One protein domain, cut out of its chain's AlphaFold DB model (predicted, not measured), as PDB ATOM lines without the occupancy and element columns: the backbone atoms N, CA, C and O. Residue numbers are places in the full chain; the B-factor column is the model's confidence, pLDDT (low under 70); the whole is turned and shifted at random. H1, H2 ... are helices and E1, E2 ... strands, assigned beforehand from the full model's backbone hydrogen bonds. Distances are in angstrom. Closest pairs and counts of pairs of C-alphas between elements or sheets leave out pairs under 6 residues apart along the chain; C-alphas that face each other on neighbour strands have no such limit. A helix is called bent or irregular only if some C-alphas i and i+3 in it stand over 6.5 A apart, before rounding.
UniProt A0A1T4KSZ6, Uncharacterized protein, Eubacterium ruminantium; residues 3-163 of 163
ATOM      1  N   GLN A   3      25.227 -19.701  36.244       89.44
ATOM      2  CA  GLN A   3      25.377 -20.490  37.459       89.44
ATOM      3  C   GLN A   3      26.779 -20.321  38.043       89.44
ATOM      4  O   GLN A   3      27.748 -20.218  37.309       89.44
ATOM      5  N   ALA A   4      26.945 -20.346  39.362       89.81
ATOM      6  CA  ALA A   4      28.274 -20.389  39.965       89.81
ATOM      7  C   ALA A   4      28.542 -21.801  40.442       89.81
ATOM      8  O   ALA A   4      27.794 -22.353  41.256       89.81
ATOM      9  N   PHE A   5      29.667 -22.348  40.001       91.56
ATOM     10  CA  PHE A   5      30.283 -23.452  40.704       91.56
ATOM     11  C   PHE A   5      30.958 -22.903  41.961       91.56
ATOM     12  O   PHE A   5      31.772 -21.985  41.887       91.56
ATOM     13  N   SER A   6      30.663 -23.485  43.120       93.44
ATOM     14  CA  SER A   6      31.386 -23.202  44.357       93.44
ATOM     15  C   SER A   6      31.934 -24.492  44.958       93.44
ATOM     16  O   SER A   6      31.337 -25.559  44.821       93.44
ATOM     17  N   GLY A   7      33.090 -24.421  45.618       93.56
ATOM     18  CA  GLY A   7      33.715 -25.595  46.218       93.56
ATOM     19  C   GLY A   7      34.580 -25.265  47.423       93.56
ATOM     20  O   GLY A   7      35.306 -24.269  47.430       93.56
ATOM     21  N   VAL A   8      34.535 -26.126  48.442       95.75
ATOM     22  CA  VAL A   8      35.357 -26.005  49.654       95.75
ATOM     23  C   VAL A   8      36.138 -27.292  49.904       95.75
ATOM     24  O   VAL A   8      35.600 -28.398  49.867       95.75
ATOM     25  N   CYS A   9      37.433 -27.161  50.182       96.62
ATOM     26  CA  CYS A   9      38.279 -28.265  50.613       96.62
ATOM     27  C   CYS A   9      38.272 -28.364  52.139       96.62
ATOM     28  O   CYS A   9      38.778 -27.476  52.824       96.62
ATOM     29  N   THR A  10      37.786 -29.480  52.676       94.06
ATOM     30  CA  THR A  10      37.747 -29.719  54.128       94.06
ATOM     31  C   THR A  10      39.113 -29.991  54.751       94.06
ATOM     32  O   THR A  10      39.258 -29.857  55.959       94.06
ATOM     33  N   ASN A  11      40.124 -30.339  53.947       97.06
ATOM     34  CA  ASN A  11      41.469 -30.625  54.447       97.06
ATOM     35  C   ASN A  11      42.325 -29.362  54.634       97.06
ATOM     36  O   ASN A  11      42.993 -29.218  55.650       97.06
ATOM     37  N   CYS A  12      42.331 -28.447  53.657       97.00
ATOM     38  CA  CYS A  12      43.187 -27.250  53.700       97.00
ATOM     39  C   CYS A  12      42.419 -25.920  53.737       97.00
ATOM     40  O   CYS A  12      43.034 -24.859  53.686       97.00
ATOM     41  N   GLY A  13      41.084 -25.959  53.774       95.38
ATOM     42  CA  GLY A  13      40.234 -24.767  53.819       95.38
ATOM     43  C   GLY A  13      40.181 -23.958  52.519       95.38
ATOM     44  O   GLY A  13      39.594 -22.880  52.509       95.38
ATOM     45  N   PHE A  14      40.784 -24.444  51.426       95.94
ATOM     46  CA  PHE A  14      40.704 -23.794  50.114       95.94
ATOM     47  C   PHE A  14      39.247 -23.639  49.670       95.94
ATOM     48  O   PHE A  14      38.477 -24.595  49.758       95.94
ATOM     49  N   LYS A  15      38.899 -22.453  49.171       95.06
ATOM     50  CA  LYS A  15      37.585 -22.130  48.612       95.06
ATOM     51  C   LYS A  15      37.755 -21.645  47.181       95.06
ATOM     52  O   LYS A  15      38.732 -20.953  46.896       95.06
ATOM     53  N   ILE A  16      36.807 -21.994  46.325       94.00
ATOM     54  CA  ILE A  16      36.739 -21.536  44.941       94.00
ATOM     55  C   ILE A  16      35.296 -21.201  44.580       94.00
ATOM     56  O   ILE A  16      34.362 -21.850  45.063       94.00
ATOM     57  N   THR A  17      35.138 -20.185  43.741       93.81
ATOM     58  CA  THR A  17      33.877 -19.825  43.104       93.81
ATOM     59  C   THR A  17      34.188 -19.421  41.674       93.81
ATOM     60  O   THR A  17      35.003 -18.529  41.473       93.81
ATOM     61  N   GLU A  18      33.562 -20.088  40.715       93.75
ATOM     62  CA  GLU A  18      33.730 -19.844  39.283       93.75
ATOM     63  C   GLU A  18      32.366 -19.591  38.662       93.75
ATOM     64  O   GLU A  18      31.409 -20.318  38.947       93.75
ATOM     65  N   ASN A  19      32.292 -18.574  37.810       92.00
ATOM     66  CA  ASN A  19      31.078 -18.289  37.069       92.00
ATOM     67  C   ASN A  19      31.023 -19.181  35.833       92.00
ATOM     68  O   ASN A  19      31.979 -19.248  35.076       92.00
ATOM     69  N   ILE A  20      29.909 -19.862  35.629       92.44
ATOM     70  CA  ILE A  20      29.638 -20.710  34.472       92.44
ATOM     71  C   ILE A  20      28.261 -20.359  33.926       92.44
ATOM     72  O   ILE A  20      27.415 -19.827  34.636       92.44
ATOM     73  N   GLY A  21      28.004 -20.643  32.663       92.75
ATOM     74  CA  GLY A  21      26.781 -20.190  32.022       92.75
ATOM     75  C   GLY A  21      26.753 -18.671  31.791       92.75
ATOM     76  O   GLY A  21      27.280 -17.880  32.575       92.75
ATOM     77  N   VAL A  22      26.082 -18.241  30.728       90.94
ATOM     78  CA  VAL A  22      25.950 -16.811  30.398       90.94
ATOM     79  C   VAL A  22      24.571 -16.236  30.746       90.94
ATOM     80  O   VAL A  22      24.454 -15.053  31.049       90.94
ATOM     81  N   GLY A  23      23.512 -17.052  30.744       89.06
ATOM     82  CA  GLY A  23      22.157 -16.564  31.060       89.06
ATOM     83  C   GLY A  23      21.507 -15.767  29.927       89.06
ATOM     84  O   GLY A  23      21.713 -16.089  28.755       89.06
ATOM     85  N   PHE A  24      20.690 -14.761  30.259       88.25
ATOM     86  CA  PHE A  24      19.961 -13.967  29.255       88.25
ATOM     87  C   PHE A  24      20.872 -13.091  28.395       88.25
ATOM     88  O   PHE A  24      20.472 -12.676  27.310       88.25
ATOM     89  N   MET A  25      22.109 -12.864  28.836       89.75
ATOM     90  CA  MET A  25      23.118 -12.125  28.079       89.75
ATOM     91  C   MET A  25      23.754 -12.935  26.942       89.75
ATOM     92  O   MET A  25      24.535 -12.374  26.173       89.75
ATOM     93  N   PHE A  26      23.415 -14.225  26.789       91.50
ATOM     94  CA  PHE A  26      24.009 -15.095  25.768       91.50
ATOM     95  C   PHE A  26      23.992 -14.513  24.343       91.50
ATOM     96  O   PHE A  26      25.022 -14.616  23.686       91.50
ATOM     97  N   PRO A  27      22.919 -13.853  23.857       89.44
ATOM     98  CA  PRO A  27      22.911 -13.272  22.511       89.44
ATOM     99  C   PRO A  27      24.029 -12.243  22.296       89.44
ATOM    100  O   PRO A  27      24.726 -12.278  21.286       89.44
ATOM    101  N   ILE A  28      24.227 -11.361  23.279       90.25
ATOM    102  CA  ILE A  28      25.237 -10.296  23.233       90.25
ATOM    103  C   ILE A  28      26.633 -10.908  23.357       90.25
ATOM    104  O   ILE A  28      27.518 -10.615  22.554       90.25
ATOM    105  N   VAL A  29      26.816 -11.810  24.326       93.06
ATOM    106  CA  VAL A  29      28.094 -12.497  24.550       93.06
ATOM    107  C   VAL A  29      28.499 -13.321  23.332       93.06
ATOM    108  O   VAL A  29      29.664 -13.296  22.949       93.06
ATOM    109  N   TYR A  30      27.562 -14.002  22.671       94.25
ATOM    110  CA  TYR A  30      27.848 -14.747  21.448       94.25
ATOM    111  C   TYR A  30      28.421 -13.837  20.358       94.25
ATOM    112  O   TYR A  30      29.472 -14.148  19.792       94.25
ATOM    113  N   GLY A  31      27.767 -12.701  20.092       92.81
ATOM    114  CA  GLY A  31      28.237 -11.731  19.105       92.81
ATOM    115  C   GLY A  31      29.632 -11.198  19.431       92.81
ATOM    116  O   GLY A  31      30.504 -11.163  18.560       92.81
ATOM    117  N   GLU A  32      29.882 -10.847  20.694       93.94
ATOM    118  CA  GLU A  32      31.191 -10.377  21.162       93.94
ATOM    119  C   GLU A  32      32.285 -11.444  21.020       93.94
ATOM    120  O   GLU A  32      33.330 -11.180  20.425       93.94
ATOM    121  N   VAL A  33      32.051 -12.664  21.511       95.75
ATOM    122  CA  VAL A  33      33.020 -13.770  21.431       95.75
ATOM    123  C   VAL A  33      33.304 -14.134  19.976       95.75
ATOM    124  O   VAL A  33      34.461 -14.329  19.597       95.75
ATOM    125  N   ARG A  34      32.279 -14.155  19.118       94.81
ATOM    126  CA  ARG A  34      32.456 -14.418  17.687       94.81
ATOM    127  C   ARG A  34      33.273 -13.331  17.000       94.81
ATOM    128  O   ARG A  34      34.135 -13.654  16.185       94.81
ATOM    129  N   LYS A  35      33.048 -12.058  17.334       94.12
ATOM    130  CA  LYS A  35      33.859 -10.952  16.814       94.12
ATOM    131  C   LYS A  35      35.328 -11.109  17.210       94.12
ATOM    132  O   LYS A  35      36.189 -11.099  16.339       94.12
ATOM    133  N   ARG A  36      35.607 -11.367  18.491       96.44
ATOM    134  CA  ARG A  36      36.969 -11.623  18.997       96.44
ATOM    135  C   ARG A  36      37.640 -12.797  18.275       96.44
ATOM    136  O   ARG A  36      38.819 -12.733  17.933       96.44
ATOM    137  N   ALA A  37      36.879 -13.849  17.970       96.50
ATOM    138  CA  ALA A  37      37.355 -14.978  17.173       96.50
ATOM    139  C   ALA A  37      37.708 -14.587  15.728       96.50
ATOM    140  O   ALA A  37      38.744 -15.005  15.214       96.50
ATOM    141  N   LEU A  38      36.881 -13.761  15.081       95.12
ATOM    142  CA  LEU A  38      37.147 -13.228  13.740       95.12
ATOM    143  C   LEU A  38      38.317 -12.238  13.698       95.12
ATOM    144  O   LEU A  38      38.961 -12.125  12.652       95.12
ATOM    145  N   ASP A  39      38.588 -11.558  14.810       96.25
ATOM    146  CA  ASP A  39      39.727 -10.652  14.996       96.25
ATOM    147  C   ASP A  39      41.030 -11.405  15.343       96.25
ATOM    148  O   ASP A  39      42.107 -10.809  15.359       96.25
ATOM    149  N   GLY A  40      40.957 -12.725  15.560       97.19
ATOM    150  CA  GLY A  40      42.117 -13.596  15.766       97.19
ATOM    151  C   GLY A  40      42.534 -13.790  17.224       97.19
ATOM    152  O   GLY A  40      43.572 -14.400  17.476       97.19
ATOM    153  N   GLU A  41      41.739 -13.338  18.201       97.81
ATOM    154  CA  GLU A  41      42.093 -13.452  19.626       97.81
ATOM    155  C   GLU A  41      42.237 -14.904  20.109       97.81
ATOM    156  O   GLU A  41      43.003 -15.179  21.030       97.81
ATOM    157  N   TYR A  42      41.540 -15.840  19.460       97.12
ATOM    158  CA  TYR A  42      41.601 -17.278  19.746       97.12
ATOM    159  C   TYR A  42      42.462 -18.048  18.728       97.12
ATOM    160  O   TYR A  42      42.326 -19.259  18.555       97.12
ATOM    161  N   GLY A  43      43.356 -17.343  18.032       97.12
ATOM    162  CA  GLY A  43      44.313 -17.919  17.095       97.12
ATOM    163  C   GLY A  43      43.791 -18.121  15.671       97.12
ATOM    164  O   GLY A  43      42.588 -18.153  15.390       97.12
ATOM    165  N   ASP A  44      44.745 -18.292  14.753       97.50
ATOM    166  CA  ASP A  44      44.495 -18.310  13.308       97.50
ATOM    167  C   ASP A  44      43.583 -19.455  12.862       97.50
ATOM    168  O   ASP A  44      42.825 -19.300  11.906       97.50
ATOM    169  N   GLU A  45      43.631 -20.609  13.533       97.38
ATOM    170  CA  GLU A  45      42.780 -21.750  13.181       97.38
ATOM    171  C   GLU A  45      41.297 -21.398  13.323       97.38
ATOM    172  O   GLU A  45      40.524 -21.632  12.394       97.38
ATOM    173  N   MET A  46      40.903 -20.799  14.450       97.75
ATOM    174  CA  MET A  46      39.510 -20.426  14.694       97.75
ATOM    175  C   MET A  46      39.066 -19.289  13.776       97.75
ATOM    176  O   MET A  46      37.980 -19.349  13.197       97.75
ATOM    177  N   MET A  47      39.919 -18.277  13.605       97.38
ATOM    178  CA  MET A  47      39.649 -17.163  12.699       97.38
ATOM    179  C   MET A  47      39.402 -17.666  11.272       97.38
ATOM    180  O   MET A  47      38.387 -17.329  10.657       97.38
ATOM    181  N   ASN A  48      40.303 -18.501  10.747       97.31
ATOM    182  CA  ASN A  48      40.177 -19.063   9.404       97.31
ATOM    183  C   ASN A  48      38.962 -19.986   9.299       97.31
ATOM    184  O   ASN A  48      38.232 -19.911   8.310       97.31
ATOM    185  N   PHE A  49      38.698 -20.798  10.330       96.75
ATOM    186  CA  PHE A  49      37.511 -21.643  10.390       96.75
ATOM    187  C   PHE A  49      36.237 -20.815  10.204       96.75
ATOM    188  O   PHE A  49      35.443 -21.148   9.330       96.75
ATOM    189  N   LEU A  50      36.058 -19.723  10.953       94.94
ATOM    190  CA  LEU A  50      34.849 -18.894  10.882       94.94
ATOM    191  C   LEU A  50      34.733 -18.077   9.591       94.94
ATOM    192  O   LEU A  50      33.624 -17.870   9.103       94.94
ATOM    193  N   ARG A  51      35.855 -17.626   9.018       94.62
ATOM    194  CA  ARG A  51      35.856 -16.859   7.760       94.62
ATOM    195  C   ARG A  51      35.564 -17.710   6.527       94.62
ATOM    196  O   ARG A  51      35.128 -17.170   5.517       94.62
ATOM    197  N   GLU A  52      35.804 -19.018   6.589       93.88
ATOM    198  CA  GLU A  52      35.606 -19.915   5.446       93.88
ATOM    199  C   GLU A  52      34.127 -20.085   5.070       93.88
ATOM    200  O   GLU A  52      33.803 -20.225   3.893       93.88
ATOM    201  N   ASN A  53      33.222 -20.083   6.053       90.06
ATOM    202  CA  ASN A  53      31.786 -20.185   5.807       90.06
ATOM    203  C   ASN A  53      31.008 -19.460   6.923       90.06
ATOM    204  O   ASN A  53      31.187 -19.812   8.092       90.06
ATOM    205  N   PRO A  54      30.110 -18.508   6.591       88.81
ATOM    206  CA  PRO A  54      29.321 -17.764   7.576       88.81
ATOM    207  C   PRO A  54      28.416 -18.640   8.450       88.81
ATOM    208  O   PRO A  54      27.988 -18.167   9.493       88.81
ATOM    209  N   GLN A  55      28.163 -19.899   8.076       90.81
ATOM    210  CA  GLN A  55      27.355 -20.854   8.841       90.81
ATOM    211  C   GLN A  55      28.118 -21.612   9.920       90.81
ATOM    212  O   GLN A  55      27.549 -22.408  10.669       90.81
ATOM    213  N   ARG A  56      29.429 -21.399  10.002       92.56
ATOM    214  CA  ARG A  56      30.256 -21.986  11.047       92.56
ATOM    215  C   ARG A  56      30.047 -21.239  12.354       92.56
ATOM    216  O   ARG A  56      30.071 -20.010  12.401       92.56
ATOM    217  N   ALA A  57      29.871 -22.015  13.413       94.19
ATOM    218  CA  ALA A  57      29.572 -21.518  14.742       94.19
ATOM    219  C   ALA A  57      30.672 -21.904  15.734       94.19
ATOM    220  O   ALA A  57      31.380 -22.900  15.557       94.19
ATOM    221  N   ILE A  58      30.758 -21.126  16.807       96.12
ATOM    222  CA  ILE A  58      31.491 -21.466  18.025       96.12
ATOM    223  C   ILE A  58      30.520 -21.594  19.195       96.12
ATOM    224  O   ILE A  58      29.443 -21.003  19.175       96.12
ATOM    225  N   ASP A  59      30.898 -22.350  20.215       96.62
ATOM    226  CA  ASP A  59      30.171 -22.394  21.481       96.62
ATOM    227  C   ASP A  59      30.682 -21.289  22.421       96.62
ATOM    228  O   ASP A  59      31.804 -21.362  22.920       96.62
ATOM    229  N   ALA A  60      29.877 -20.245  22.627       96.19
ATOM    230  CA  ALA A  60      30.213 -19.100  23.481       96.19
ATOM    231  C   ALA A  60      29.720 -19.255  24.935       96.19
ATOM    232  O   ALA A  60      29.689 -18.277  25.678       96.19
ATOM    233  N   GLU A  61      29.297 -20.456  25.350       95.44
ATOM    234  CA  GLU A  61      28.945 -20.715  26.750       95.44
ATOM    235  C   GLU A  61      30.186 -20.650  27.641       95.44
ATOM    236  O   GLU A  61      31.272 -21.037  27.208       95.44
ATOM    237  N   ILE A  62      30.029 -20.217  28.893       95.56
ATOM    238  CA  ILE A  62      31.108 -20.297  29.886       95.56
ATOM    239  C   ILE A  62      31.028 -21.655  30.588       95.56
ATOM    240  O   ILE A  62      30.061 -21.940  31.293       95.56
ATOM    241  N   ASP A  63      32.048 -22.488  30.417       95.56
ATOM    242  CA  ASP A  63      32.135 -23.816  31.025       95.56
ATOM    243  C   ASP A  63      33.210 -23.856  32.125       95.56
ATOM    244  O   ASP A  63      34.143 -23.052  32.157       95.56
ATOM    245  N   LEU A  64      33.088 -24.820  33.045       96.06
ATOM    246  CA  LEU A  64      34.112 -25.077  34.059       96.06
ATOM    247  C   LEU A  64      35.204 -25.977  33.483       96.06
ATOM    248  O   LEU A  64      34.913 -27.027  32.909       96.06
ATOM    249  N   PHE A  65      36.459 -25.640  33.745       97.06
ATOM    250  CA  PHE A  65      37.619 -26.407  33.325       97.06
ATOM    251  C   PHE A  65      38.468 -26.847  34.512       97.06
ATOM    252  O   PHE A  65      38.568 -26.166  35.533       97.06
ATOM    253  N   VAL A  66      39.122 -27.997  34.357       97.19
ATOM    254  CA  VAL A  66      40.172 -28.465  35.262       97.19
ATOM    255  C   VAL A  66      41.433 -28.800  34.477       97.19
ATOM    256  O   VAL A  66      41.378 -29.466  33.442       97.19
ATOM    257  N   CYS A  67      42.585 -28.355  34.969       97.56
ATOM    258  CA  CYS A  67      43.875 -28.704  34.389       97.56
ATOM    259  C   CYS A  67      44.217 -30.159  34.699       97.56
ATOM    260  O   CYS A  67      44.270 -30.559  35.864       97.56
ATOM    261  N   GLU A  68      44.505 -30.941  33.662       95.50
ATOM    262  CA  GLU A  68      44.828 -32.363  33.804       95.50
ATOM    263  C   GLU A  68      46.179 -32.596  34.503       95.50
ATOM    264  O   GLU A  68      46.400 -33.657  35.084       95.50
ATOM    265  N   GLU A  69      47.060 -31.593  34.508       95.62
ATOM    266  CA  GLU A  69      48.402 -31.681  35.089       95.62
ATOM    267  C   GLU A  69      48.452 -31.138  36.521       95.62
ATOM    268  O   GLU A  69      48.761 -31.862  37.471       95.62
ATOM    269  N   CYS A  70      48.137 -29.851  36.703       95.00
ATOM    270  CA  CYS A  70      48.259 -29.201  38.005       95.00
ATOM    271  C   CYS A  70      46.952 -29.204  38.809       95.00
ATOM    272  O   CYS A  70      46.980 -28.913  40.007       95.00
ATOM    273  N   GLY A  71      45.820 -29.593  38.211       95.44
ATOM    274  CA  GLY A  71      44.513 -29.635  38.870       95.44
ATOM    275  C   GLY A  71      43.909 -28.266  39.169       95.44
ATOM    276  O   GLY A  71      42.999 -28.204  39.992       95.44
ATOM    277  N   ASP A  72      44.439 -27.191  38.578       96.44
ATOM    278  CA  ASP A  72      43.830 -25.867  38.675       96.44
ATOM    279  C   ASP A  72      42.429 -25.867  38.073       96.44
ATOM    280  O   ASP A  72      42.168 -26.618  37.135       96.44
ATOM    281  N   ILE A  73      41.541 -25.060  38.642       96.00
ATOM    282  CA  ILE A  73      40.143 -24.966  38.228       96.00
ATOM    283  C   ILE A  73      39.894 -23.520  37.824       96.00
ATOM    284  O   ILE A  73      40.279 -22.617  38.565       96.00
ATOM    285  N   SER A  74      39.264 -23.332  36.674       95.50
ATOM    286  CA  SER A  74      38.920 -22.025  36.118       95.50
ATOM    287  C   SER A  74      37.656 -22.136  35.271       95.50
ATOM    288  O   SER A  74      37.227 -23.239  34.924       95.50
ATOM    289  N   SER A  75      37.065 -21.000  34.932       95.44
ATOM    290  CA  SER A  75      35.990 -20.883  33.950       95.44
ATOM    291  C   SER A  75      36.472 -20.119  32.717       95.44
ATOM    292  O   SER A  75      37.297 -19.216  32.839       95.44
ATOM    293  N   ASP A  76      36.000 -20.509  31.533       96.69
ATOM    294  CA  ASP A  76      36.267 -19.805  30.269       96.69
ATOM    295  C   ASP A  76      35.183 -20.152  29.231       96.69
ATOM    296  O   ASP A  76      34.354 -21.039  29.460       96.69
ATOM    297  N   TYR A  77      35.179 -19.479  28.082       97.31
ATOM    298  CA  TYR A  77      34.315 -19.825  26.957       97.31
ATOM    299  C   TYR A  77      34.632 -21.227  26.422       97.31
ATOM    300  O   TYR A  77      35.790 -21.602  26.272       97.31
ATOM    301  N   ASN A  78      33.615 -22.012  26.063       97.19
ATOM    302  CA  ASN A  78      33.798 -23.367  25.541       97.19
ATOM    303  C   ASN A  78      34.628 -23.383  24.247       97.19
ATOM    304  O   ASN A  78      35.553 -24.186  24.107       97.19
ATOM    305  N   LEU A  79      34.304 -22.481  23.318       97.81
ATOM    306  CA  LEU A  79      34.974 -22.260  22.037       97.81
ATOM    307  C   LEU A  79      35.015 -23.478  21.098       97.81
ATOM    308  O   LEU A  79      35.722 -23.466  20.089       97.81
ATOM    309  N   GLY A  80      34.244 -24.533  21.370       97.56
ATOM    310  CA  GLY A  80      34.082 -25.644  20.438       97.56
ATOM    311  C   GLY A  80      33.605 -25.144  19.074       97.56
ATOM    312  O   GLY A  80      32.721 -24.298  19.000       97.56
ATOM    313  N   MET A  81      34.186 -25.669  17.997       97.75
ATOM    314  CA  MET A  81      33.876 -25.291  16.618       97.75
ATOM    315  C   MET A  81      32.851 -26.251  16.012       97.75
ATOM    316  O   MET A  81      32.993 -27.474  16.123       97.75
ATOM    317  N   TYR A  82      31.837 -25.705  15.343       96.00
ATOM    318  CA  TYR A  82      30.676 -26.439  14.841       96.00
ATOM    319  C   TYR A  82      30.367 -26.085  13.386       96.00
ATOM    320  O   TYR A  82      30.429 -24.925  12.980       96.00
ATOM    321  N   ILE A  83      29.999 -27.105  12.613       93.19
ATOM    322  CA  ILE A  83      29.510 -26.978  11.236       93.19
ATOM    323  C   ILE A  83      28.029 -27.372  11.181       93.19
ATOM    324  O   ILE A  83      27.617 -28.289  11.908       93.19
ATOM    325  N   PRO A  84      27.210 -26.697  10.359       87.38
ATOM    326  CA  PRO A  84      25.820 -27.087  10.168       87.38
ATOM    327  C   PRO A  84      25.753 -28.490   9.556       87.38
ATOM    328  O   PRO A  84      26.711 -28.968   8.941       87.38
ATOM    329  N   ARG A  85      24.629 -29.180   9.742       84.25
ATOM    330  CA  ARG A  85      24.394 -30.455   9.059       84.25
ATOM    331  C   ARG A  85      23.950 -30.131   7.634       84.25
ATOM    332  O   ARG A  85      22.953 -29.451   7.446       84.25
ATOM    333  N   GLU A  86      24.716 -30.588   6.646       70.12
ATOM    334  CA  GLU A  86      24.587 -30.167   5.237       70.12
ATOM    335  C   GLU A  86      23.229 -30.495   4.594       70.12
ATOM    336  O   GLU A  86      22.865 -29.907   3.583       70.12
ATOM    337  N   GLU A  87      22.475 -31.426   5.175       75.31
ATOM    338  CA  GLU A  87      21.190 -31.915   4.666       75.31
ATOM    339  C   GLU A  87      19.979 -31.028   5.013       75.31
ATOM    340  O   GLU A  87      18.872 -31.321   4.566       75.31
ATOM    341  N   ASP A  88      20.174 -29.946   5.773       74.81
ATOM    342  CA  ASP A  88      19.099 -29.067   6.245       74.81
ATOM    343  C   ASP A  88      19.246 -27.637   5.684       74.81
ATOM    344  O   ASP A  88      19.907 -26.771   6.260       74.81
ATOM    345  N   GLU A  89      18.634 -27.378   4.522       71.56
ATOM    346  CA  GLU A  89      18.661 -26.060   3.859       71.56
ATOM    347  C   GLU A  89      18.034 -24.932   4.695       71.56
ATOM    348  O   GLU A  89      18.399 -23.765   4.527       71.56
ATOM    349  N   GLU A  90      17.079 -25.247   5.570       75.44
ATOM    350  CA  GLU A  90      16.427 -24.265   6.440       75.44
ATOM    351  C   GLU A  90      17.360 -23.886   7.592       75.44
ATOM    352  O   GLU A  90      17.611 -22.701   7.816       75.44
ATOM    353  N   MET A  91      18.010 -24.878   8.207       74.31
ATOM    354  CA  MET A  91      19.089 -24.667   9.172       74.31
ATOM    355  C   MET A  91      20.234 -23.848   8.574       74.31
ATOM    356  O   MET A  91      20.764 -22.965   9.239       74.31
ATOM    357  N   LEU A  92      20.618 -24.106   7.323       72.31
ATOM    358  CA  LEU A  92      21.658 -23.340   6.633       72.31
ATOM    359  C   LEU A  92      21.287 -21.852   6.488       72.31
ATOM    360  O   LEU A  92      22.173 -20.999   6.543       72.31
ATOM    361  N   LYS A  93      19.998 -21.519   6.339       77.06
ATOM    362  CA  LYS A  93      19.520 -20.125   6.325       77.06
ATOM    363  C   LYS A  93      19.482 -19.515   7.727       77.06
ATOM    364  O   LYS A  93      19.908 -18.377   7.893       77.06
ATOM    365  N   GLU A  94      19.005 -20.256   8.729       74.94
ATOM    366  CA  GLU A  94      19.001 -19.811  10.135       74.94
ATOM    367  C   GLU A  94      20.420 -19.607  10.687       74.94
ATOM    368  O   GLU A  94      20.662 -18.735  11.517       74.94
ATOM    369  N   ALA A  95      21.370 -20.410  10.214       75.62
ATOM    370  CA  ALA A  95      22.762 -20.386  10.629       75.62
ATOM    371  C   ALA A  95      23.591 -19.295   9.949       75.62
ATOM    372  O   ALA A  95      24.803 -19.320  10.082       75.62
ATOM    373  N   ASP A  96      23.016 -18.343   9.217       81.88
ATOM    374  CA  ASP A  96      23.819 -17.253   8.662       81.88
ATOM    375  C   ASP A  96      24.295 -16.300   9.776       81.88
ATOM    376  O   ASP A  96      23.552 -15.439  10.246       81.88
ATOM    377  N   PHE A  97      25.551 -16.451  10.206       81.56
ATOM    378  CA  PHE A  97      26.184 -15.615  11.230       81.56
ATOM    379  C   PHE A  97      26.976 -14.437  10.641       81.56
ATOM    380  O   PHE A  97      27.855 -13.892  11.308       81.56
ATOM    381  N   SER A  98      26.731 -14.055   9.385       78.69
ATOM    382  CA  SER A  98      27.491 -12.994   8.703       78.69
ATOM    383  C   SER A  98      27.261 -11.581   9.251       78.69
ATOM    384  O   SER A  98      28.034 -10.685   8.921       78.69
ATOM    385  N   SER A  99      26.245 -11.372  10.096       73.75
ATOM    386  CA  SER A  99      25.982 -10.073  10.728       73.75
ATOM    387  C   SER A  99      27.204  -9.565  11.505       73.75
ATOM    388  O   SER A  99      27.728 -10.252  12.383       73.75
ATOM    389  N   GLU A 100      27.638  -8.343  11.190       68.44
ATOM    390  CA  GLU A 100      28.712  -7.636  11.906       68.44
ATOM    391  C   GLU A 100      28.214  -6.939  13.188       68.44
ATOM    392  O   GLU A 100      29.020  -6.466  13.991       68.44
ATOM    393  N   ASP A 101      26.894  -6.873  13.397       70.06
ATOM    394  CA  ASP A 101      26.287  -6.315  14.606       70.06
ATOM    395  C   ASP A 101      26.262  -7.371  15.718       70.06
ATOM    396  O   ASP A 101      25.485  -8.326  15.672       70.06
ATOM    397  N   THR A 102      27.098  -7.186  16.742       60.62
ATOM    398  CA  THR A 102      27.200  -8.104  17.886       60.62
ATOM    399  C   THR A 102      25.914  -8.182  18.712       60.62
ATOM    400  O   THR A 102      25.714  -9.163  19.417       60.62
ATOM    401  N   GLY A 103      25.028  -7.180  18.635       60.75
ATOM    402  CA  GLY A 103      23.715  -7.204  19.290       60.75
ATOM    403  C   GLY A 103      22.632  -7.921  18.479       60.75
ATOM    404  O   GLY A 103      21.535  -8.138  18.989       60.75
ATOM    405  N   ASN A 104      22.930  -8.277  17.226       60.28
ATOM    406  CA  ASN A 104      21.976  -8.841  16.274       60.28
ATOM    407  C   ASN A 104      22.597  -9.967  15.428       60.28
ATOM    408  O   ASN A 104      22.168 -10.232  14.303       60.28
ATOM    409  N   SER A 105      23.653 -10.608  15.929       67.19
ATOM    410  CA  SER A 105      24.171 -11.828  15.326       67.19
ATOM    411  C   SER A 105      23.161 -12.944  15.555       67.19
ATOM    412  O   SER A 105      22.713 -13.131  16.688       67.19
ATOM    413  N   ASN A 106      22.846 -13.716  14.511       84.12
ATOM    414  CA  ASN A 106      22.179 -14.998  14.713       84.12
ATOM    415  C   ASN A 106      22.976 -15.805  15.747       84.12
ATOM    416  O   ASN A 106      24.203 -15.724  15.821       84.12
ATOM    417  N   TYR A 107      22.284 -16.553  16.586       87.06
ATOM    418  CA  TYR A 107      22.913 -17.404  17.580       87.06
ATOM    419  C   TYR A 107      22.022 -18.616  17.804       87.06
ATOM    420  O   TYR A 107      20.818 -18.585  17.560       87.06
ATOM    421  N   PHE A 108      22.629 -19.684  18.299       89.69
ATOM    422  CA  PHE A 108      21.903 -20.826  18.827       89.69
ATOM    423  C   PHE A 108      22.273 -20.948  20.289       89.69
ATOM    424  O   PHE A 108      23.455 -20.848  20.630       89.69
ATOM    425  N   MET A 109      21.281 -21.183  21.148       90.62
ATOM    426  CA  MET A 109      21.586 -21.497  22.540       90.62
ATOM    427  C   MET A 109      22.501 -22.733  22.582       90.62
ATOM    428  O   MET A 109      22.351 -23.614  21.730       90.62
ATOM    429  N   PRO A 110      23.424 -22.862  23.547       90.81
ATOM    430  CA  PRO A 110      24.442 -23.919  23.526       90.81
ATOM    431  C   PRO A 110      23.871 -25.332  23.382       90.81
ATOM    432  O   PRO A 110      24.381 -26.142  22.607       90.81
ATOM    433  N   ASP A 111      22.749 -25.621  24.042       89.62
ATOM    434  CA  ASP A 111      22.046 -26.899  23.892       89.62
ATOM    435  C   ASP A 111      21.498 -27.124  22.475       89.62
ATOM    436  O   ASP A 111      21.536 -28.247  21.967       89.62
ATOM    437  N   GLU A 112      20.992 -26.078  21.822       90.12
ATOM    438  CA  GLU A 112      20.515 -26.147  20.440       90.12
ATOM    439  C   GLU A 112      21.678 -26.309  19.469       90.12
ATOM    440  O   GLU A 112      21.620 -27.190  18.612       90.12
ATOM    441  N   LEU A 113      22.754 -25.536  19.644       92.00
ATOM    442  CA  LEU A 113      23.980 -25.634  18.855       92.00
ATOM    443  C   LEU A 113      24.519 -27.069  18.888       92.00
ATOM    444  O   LEU A 113      24.687 -27.704  17.848       92.00
ATOM    445  N   ARG A 114      24.705 -27.624  20.092       90.62
ATOM    446  CA  ARG A 114      25.247 -28.976  20.312       90.62
ATOM    447  C   ARG A 114      24.348 -30.085  19.752       90.62
ATOM    448  O   ARG A 114      24.845 -31.172  19.458       90.62
ATOM    449  N   ARG A 115      23.039 -29.843  19.614       89.19
ATOM    450  CA  ARG A 115      22.077 -30.800  19.035       89.19
ATOM    451  C   ARG A 115      21.979 -30.678  17.520       89.19
ATOM    452  O   ARG A 115      22.058 -31.695  16.830       89.19
ATOM    453  N   LYS A 116      21.784 -29.462  17.008       87.12
ATOM    454  CA  LYS A 116      21.516 -29.189  15.592       87.12
ATOM    455  C   LYS A 116      22.789 -29.260  14.750       87.12
ATOM    456  O   LYS A 116      22.748 -29.789  13.648       87.12
ATOM    457  N   PHE A 117      23.938 -28.834  15.269       92.12
ATOM    458  CA  PHE A 117      25.195 -28.802  14.521       92.12
ATOM    459  C   PHE A 117      26.043 -30.052  14.759       92.12
ATOM    460  O   PHE A 117      25.878 -30.784  15.739       92.12
ATOM    461  N   LYS A 118      26.981 -30.305  13.846       93.56
ATOM    462  CA  LYS A 118      28.032 -31.306  14.018       93.56
ATOM    463  C   LYS A 118      29.273 -30.623  14.581       93.56
ATOM    464  O   LYS A 118      29.774 -29.656  14.012       93.56
ATOM    465  N   LYS A 119      29.803 -31.155  15.683       95.75
ATOM    466  CA  LYS A 119      31.071 -30.677  16.239       95.75
ATOM    467  C   LYS A 119      32.209 -30.991  15.272       95.75
ATOM    468  O   LYS A 119      32.405 -32.149  14.902       95.75
ATOM    469  N   PHE A 120      32.935 -29.957  14.871       96.38
ATOM    470  CA  PHE A 120      34.121 -30.065  14.035       96.38
ATOM    471  C   PHE A 120      35.353 -30.344  14.893       96.38
ATOM    472  O   PHE A 120      36.064 -31.318  14.650       96.38
ATOM    473  N   LYS A 121      35.584 -29.519  15.923       97.06
ATOM    474  CA  LYS A 121      36.773 -29.620  16.774       97.06
ATOM    475  C   LYS A 121      36.554 -28.963  18.141       97.06
ATOM    476  O   LYS A 121      35.804 -28.000  18.265       97.06
ATOM    477  N   ASP A 122      37.215 -29.497  19.162       96.81
ATOM    478  CA  ASP A 122      37.385 -28.848  20.467       96.81
ATOM    479  C   ASP A 122      38.462 -27.757  20.413       96.81
ATOM    480  O   ASP A 122      39.508 -27.954  19.788       96.81
ATOM    481  N   TYR A 123      38.245 -26.643  21.109       97.12
ATOM    482  CA  TYR A 123      39.303 -25.662  21.328       97.12
ATOM    483  C   TYR A 123      40.338 -26.187  22.333       97.12
ATOM    484  O   TYR A 123      40.003 -26.862  23.311       97.12
ATOM    485  N   ASP A 124      41.615 -25.905  22.078       96.38
ATOM    486  CA  ASP A 124      42.732 -26.403  22.881       96.38
ATOM    487  C   ASP A 124      43.016 -25.474  24.066       96.38
ATOM    488  O   ASP A 124      43.979 -24.712  24.078       96.38
ATOM    489  N   HIS A 125      42.149 -25.545  25.073       97.25
ATOM    490  CA  HIS A 125      42.268 -24.772  26.305       97.25
ATOM    491  C   HIS A 125      43.536 -25.129  27.096       97.25
ATOM    492  O   HIS A 125      43.814 -26.306  27.367       97.25
ATOM    493  N   ARG A 126      44.298 -24.108  27.510       96.81
ATOM    494  CA  ARG A 126      45.571 -24.254  28.235       96.81
ATOM    495  C   ARG A 126      45.534 -23.537  29.577       96.81
ATOM    496  O   ARG A 126      45.114 -22.393  29.672       96.81
ATOM    497  N   CYS A 127      46.009 -24.215  30.617       97.38
ATOM    498  CA  CYS A 127      46.050 -23.680  31.972       97.38
ATOM    499  C   CYS A 127      47.019 -22.497  32.065       97.38
ATOM    500  O   CYS A 127      48.179 -22.623  31.684       97.38
ATOM    501  N   GLU A 128      46.600 -21.386  32.666       95.06
ATOM    502  CA  GLU A 128      47.468 -20.213  32.836       95.06
ATOM    503  C   GLU A 128      48.677 -20.477  33.748       95.06
ATOM    504  O   GLU A 128      49.721 -19.848  33.600       95.06
ATOM    505  N   LYS A 129      48.559 -21.420  34.694       95.12
ATOM    506  CA  LYS A 129      49.616 -21.696  35.681       95.12
ATOM    507  C   LYS A 129      50.725 -22.597  35.166       95.12
ATOM    508  O   LYS A 129      51.874 -22.420  35.558       95.12
ATOM    509  N   CYS A 130      50.381 -23.617  34.382       96.75
ATOM    510  CA  CYS A 130      51.347 -24.629  33.942       96.75
ATOM    511  C   CYS A 130      51.326 -24.901  32.437       96.75
ATOM    512  O   CYS A 130      52.097 -25.733  31.977       96.75
ATOM    513  N   HIS A 131      50.444 -24.242  31.681       97.00
ATOM    514  CA  HIS A 131      50.209 -24.464  30.248       97.00
ATOM    515  C   HIS A 131      49.771 -25.890  29.877       97.00
ATOM    516  O   HIS A 131      49.668 -26.236  28.700       97.00
ATOM    517  N   GLY A 132      49.442 -26.704  30.881       97.31
ATOM    518  CA  GLY A 132      48.867 -28.026  30.705       97.31
ATOM    519  C   GLY A 132      47.466 -27.965  30.109       97.31
ATOM    520  O   GLY A 132      46.788 -26.935  30.159       97.31
ATOM    521  N   LYS A 133      47.018 -29.089  29.552       97.31
ATOM    522  CA  LYS A 133      45.696 -29.189  28.929       97.31
ATOM    523  C   LYS A 133      44.579 -28.999  29.959       97.31
ATOM    524  O   LYS A 133      44.623 -29.569  31.054       97.31
ATOM    525  N   LEU A 134      43.584 -28.193  29.602       97.69
ATOM    526  CA  LEU A 134      42.347 -28.037  30.356       97.69
ATOM    527  C   LEU A 134      41.276 -28.978  29.803       97.69
ATOM    528  O   LEU A 134      41.149 -29.180  28.594       97.69
ATOM    529  N   LYS A 135      40.484 -29.546  30.707       96.38
ATOM    530  CA  LYS A 135      39.359 -30.417  30.385       96.38
ATOM    531  C   LYS A 135      38.072 -29.829  30.945       96.38
ATOM    532  O   LYS A 135      38.023 -29.492  32.125       96.38
ATOM    533  N   ILE A 136      37.030 -29.786  30.115       95.38
ATOM    534  CA  ILE A 136      35.683 -29.375  30.525       95.38
ATOM    535  C   ILE A 136      35.142 -30.335  31.590       95.38
ATOM    536  O   ILE A 136      35.262 -31.561  31.476       95.38
ATOM    537  N   VAL A 137      34.501 -29.768  32.606       93.44
ATOM    538  CA  VAL A 137      33.821 -30.479  33.682       93.44
ATOM    539  C   VAL A 137      32.331 -30.186  33.581       93.44
ATOM    540  O   VAL A 137      31.896 -29.043  33.658       93.44
ATOM    541  N   VAL A 138      31.538 -31.242  33.423       86.69
ATOM    542  CA  VAL A 138      30.075 -31.154  33.319       86.69
ATOM    543  C   VAL A 138      29.429 -31.478  34.662       86.69
ATOM    544  O   VAL A 138      29.998 -32.243  35.432       86.69
ATOM    545  N   GLY A 139      28.223 -30.967  34.929       80.19
ATOM    546  CA  GLY A 139      27.568 -30.980  36.252       80.19
ATOM    547  C   GLY A 139      27.764 -32.226  37.132       80.19
ATOM    548  O   GLY A 139      28.156 -32.115  38.290       80.19
ATOM    549  N   LYS A 140      27.578 -33.437  36.587       82.06
ATOM    550  CA  LYS A 140      27.748 -34.709  37.331       82.06
ATOM    551  C   LYS A 140      29.182 -35.003  37.801       82.06
ATOM    552  O   LYS A 140      29.402 -35.905  38.607       82.06
ATOM    553  N   ASP A 141      30.165 -34.317  37.235       89.56
ATOM    554  CA  ASP A 141      31.586 -34.499  37.505       89.56
ATOM    555  C   ASP A 141      32.134 -33.448  38.488       89.56
ATOM    556  O   ASP A 141      33.267 -33.596  38.946       89.56
ATOM    557  N   TYR A 142      31.329 -32.459  38.907       90.06
ATOM    558  CA  TYR A 142      31.706 -31.497  39.954       90.06
ATOM    559  C   TYR A 142      32.057 -32.189  41.278       90.06
ATOM    560  O   TYR A 142      33.055 -31.851  41.913       90.06
ATOM    561  N   ASP A 143      31.332 -33.252  41.637       88.56
ATOM    562  CA  ASP A 143      31.599 -34.066  42.833       88.56
ATOM    563  C   ASP A 143      32.931 -34.830  42.800       88.56
ATOM    564  O   ASP A 143      33.373 -35.376  43.818       88.56
ATOM    565  N   LYS A 144      33.566 -34.918  41.626       91.81
ATOM    566  CA  LYS A 144      34.843 -35.614  41.424       91.81
ATOM    567  C   LYS A 144      36.035 -34.665  41.493       91.81
ATOM    568  O   LYS A 144      37.177 -35.134  41.463       91.81
ATOM    569  N   LEU A 145      35.789 -33.357  41.587       93.75
ATOM    570  CA  LEU A 145      36.844 -32.361  41.637       93.75
ATOM    571  C   LEU A 145      37.695 -32.514  42.898       93.75
ATOM    572  O   LEU A 145      37.230 -32.816  44.002       93.75
ATOM    573  N   LYS A 146      38.995 -32.302  42.710       95.06
ATOM    574  CA  LYS A 146      40.001 -32.352  43.767       95.06
ATOM    575  C   LYS A 146      40.551 -30.957  43.991       95.06
ATOM    576  O   LYS A 146      40.695 -30.175  43.063       95.06
ATOM    577  N   CYS A 147      40.902 -30.667  45.233       95.56
ATOM    578  CA  CYS A 147      41.502 -29.408  45.618       95.56
ATOM    579  C   CYS A 147      42.831 -29.221  44.868       95.56
ATOM    580  O   CYS A 147      43.714 -30.077  45.007       95.56
ATOM    581  N   PRO A 148      43.033 -28.100  44.154       94.44
ATOM    582  CA  PRO A 148      44.281 -27.849  43.437       94.44
ATOM    583  C   PRO A 148      45.501 -27.851  44.368       94.44
ATOM    584  O   PRO A 148      46.571 -28.301  43.963       94.44
ATOM    585  N   ARG A 149      45.328 -27.434  45.634       94.69
ATOM    586  CA  ARG A 149      46.411 -27.279  46.622       94.69
ATOM    587  C   ARG A 149      46.862 -28.580  47.283       94.69
ATOM    588  O   ARG A 149      48.056 -28.781  47.454       94.69
ATOM    589  N   CYS A 150      45.932 -29.447  47.687       95.75
ATOM    590  CA  CYS A 150      46.263 -30.643  48.477       95.75
ATOM    591  C   CYS A 150      45.692 -31.950  47.912       95.75
ATOM    592  O   CYS A 150      45.778 -32.985  48.565       95.75
ATOM    593  N   LYS A 151      45.058 -31.905  46.732       94.56
ATOM    594  CA  LYS A 151      44.470 -33.046  46.001       94.56
ATOM    595  C   LYS A 151      43.364 -33.816  46.736       94.56
ATOM    596  O   LYS A 151      42.848 -34.797  46.205       94.56
ATOM    597  N   TYR A 152      42.961 -33.352  47.917       95.38
ATOM    598  CA  TYR A 152      41.814 -33.877  48.651       95.38
ATOM    599  C   TYR A 152      40.507 -33.513  47.945       95.38
ATOM    600  O   TYR A 152      40.482 -32.576  47.152       95.38
ATOM    601  N   LYS A 153      39.419 -34.229  48.230       94.44
ATOM    602  CA  LYS A 153      38.115 -33.967  47.606       94.44
ATOM    603  C   LYS A 153      37.667 -32.513  47.844       94.44
ATOM    604  O   LYS A 153      37.801 -32.001  48.959       94.44
ATOM    605  N   LEU A 154      37.153 -31.861  46.800       94.44
ATOM    606  CA  LEU A 154      36.356 -30.641  46.936       94.44
ATOM    607  C   LEU A 154      34.906 -31.037  47.197       94.44
ATOM    608  O   LEU A 154      34.374 -31.917  46.526       94.44
ATOM    609  N   ILE A 155      34.288 -30.408  48.190       93.62
ATOM    610  CA  ILE A 155      32.849 -30.516  48.415       93.62
ATOM    611  C   ILE A 155      32.207 -29.372  47.633       93.62
ATOM    612  O   ILE A 155      32.506 -28.217  47.963       93.62
ATOM    613  N   PRO A 156      31.394 -29.657  46.598       90.00
ATOM    614  CA  PRO A 156      30.630 -28.621  45.921       90.00
ATOM    615  C   PRO A 156      29.701 -27.927  46.915       90.00
ATOM    616  O   PRO A 156      29.084 -28.585  47.756       90.00
ATOM    617  N   GLY A 157      29.665 -26.602  46.864       84.94
ATOM    618  CA  GLY A 157      28.696 -25.806  47.604       84.94
ATOM    619  C   GLY A 157      27.388 -25.669  46.833       84.94
ATOM    620  O   GLY A 157      27.193 -26.287  45.783       84.94
ATOM    621  N   ASP A 158      26.496 -24.834  47.357       79.31
ATOM    622  CA  ASP A 158      25.231 -24.533  46.697       79.31
ATOM    623  C   ASP A 158      25.472 -23.878  45.328       79.31
ATOM    624  O   ASP A 158      26.389 -23.064  45.152       79.31
ATOM    625  N   ILE A 159      24.630 -24.243  44.360       74.94
ATOM    626  CA  ILE A 159      24.605 -23.619  43.038       74.94
ATOM    627  C   ILE A 159      23.861 -22.294  43.175       74.94
ATOM    628  O   ILE A 159      22.668 -22.268  43.483       74.94
ATOM    629  N   ILE A 160      24.563 -21.195  42.921       79.56
ATOM    630  CA  ILE A 160      23.938 -19.880  42.767       79.56
ATOM    631  C   ILE A 160      23.558 -19.754  41.301       79.56
ATOM    632  O   ILE A 160      24.410 -19.959  40.447       79.56
ATOM    633  N   MET A 161      22.302 -19.437  41.007       81.94
ATOM    634  CA  MET A 161      21.839 -19.181  39.642       81.94
ATOM    635  C   MET A 161      21.636 -17.681  39.445       81.94
ATOM    636  O   MET A 161      21.225 -16.986  40.377       81.94
ATOM    637  N   TRP A 162      21.898 -17.200  38.238       77.75
ATOM    638  CA  TRP A 162      21.576 -15.845  37.807       77.75
ATOM    639  C   TRP A 162      21.194 -15.837  36.336       77.75
ATOM    640  O   TRP A 162      21.363 -16.825  35.615       77.75
ATOM    641  N   ASP A 163      20.733 -14.675  35.906       61.94
ATOM    642  CA  ASP A 163      20.549 -14.338  34.510       61.94
ATOM    643  C   ASP A 163      21.117 -12.957  34.194       61.94
ATOM    644  O   ASP A 163      21.141 -12.102  35.114       61.94
TER     645      ASP A 163
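Overview. This is residues 3 to 163 of the 163 residues of an uncharacterized protein of Eubacterium ruminantium (UniProt A0A1T4KSZ6). An elongated domain has a small sandwich in one half, two sheets only partly face to face, E1 E2 E8 E9 and E4 E3 E7, with H5 covering E8. H1 runs from beside E9 and the sandwich to H2 in the other half, where H2, H3 and H4 lie around the small strand pair E5 and E6. The printed part has 161 residues, with five named helices and nine named strands in the order E1 E2 H1 H2 E3 E4 E5 H3 H4 E6 E7 H5 E8 E9; its class is mixed, and its three sheets are antiparallel. It is compact, with a radius of gyration of the C-alphas of 17.2 A, and spans 55 by 30 by 27 A.

Along the chain. E1, residues 3 to 9, starts at C-alpha 3 (25.377, -20.490, 37.459) and is 20.0 A long. With it are E2, residues 15 to 20, 16.3 A, E8, residues 154 to 156, and E9, residues 160 to 162, ending at C-alpha 162 (21.576, -15.845, 37.807). E3 is residues 62 to 67, 15.9 A, E4 73 to 77, 13.7 A, E7 134 to 137, E5 81 to 83 and E6 118 to 121. H1, residues 23 to 38, is 23.1 A long with a kink of 33 degrees near residue 30, and irregular, C-alphas 24 and 27 being 7.4 A apart. H2 is residues 44 to 52, 12.0 A, H3 89 to 94, H4 110 to 116 and H5 139 to 144, only just irregular, C-alphas 140 and 143 being 6.7 A apart.

Arrangement. In the branched sheet E2 lies on one side of E1, N 5 to O 18 2.9 A, and E8, N 8 to O 155 3.0 A, and E9, N 4 to O 160 2.8 A, on the other side. H5 is on this sheet over E8, at a height over the sheet of 8.3 A. In the sandwich, two sheets face to face, the closest C-alphas of E2 and E3 are those of Ile 20 and Ile 62, 4.8 A. E3 is antiparallel to E4, N 65 to O 74 2.8 A, and to E7, N 66 to O 135 2.9 A. H1 only grazes this sheet with residues 23 to 33. H1 and H2 touch, about perpendicular at 80 degrees, the closest C-alphas being those of Leu 38 and Met 47, 4.8 A. E5 and E6 are antiparallel, N 83 to O 118 2.9 A. The closest C-alphas of E5 and H4 are those of Tyr 82 and Leu 113, 7.8 A. H3 and H4 are only just apart, at 8.2 A. Each O i to N i+4 pair is within hydrogen-bond range in H2, H3 and H4, 10 of 12 in H1, and 0 of 2 in H5, where 2 of 3 O i to N i+3 pairs are.

Size, cuts and confidence. The C-alphas of Asn 11 and Glu 89, the two farthest apart, are 55.7 A apart. The printed part has no cut. The links H3 to H4 and E6 to E7 are long. The pLDDT is under 70 at residues 100, 102 to 105 and 163.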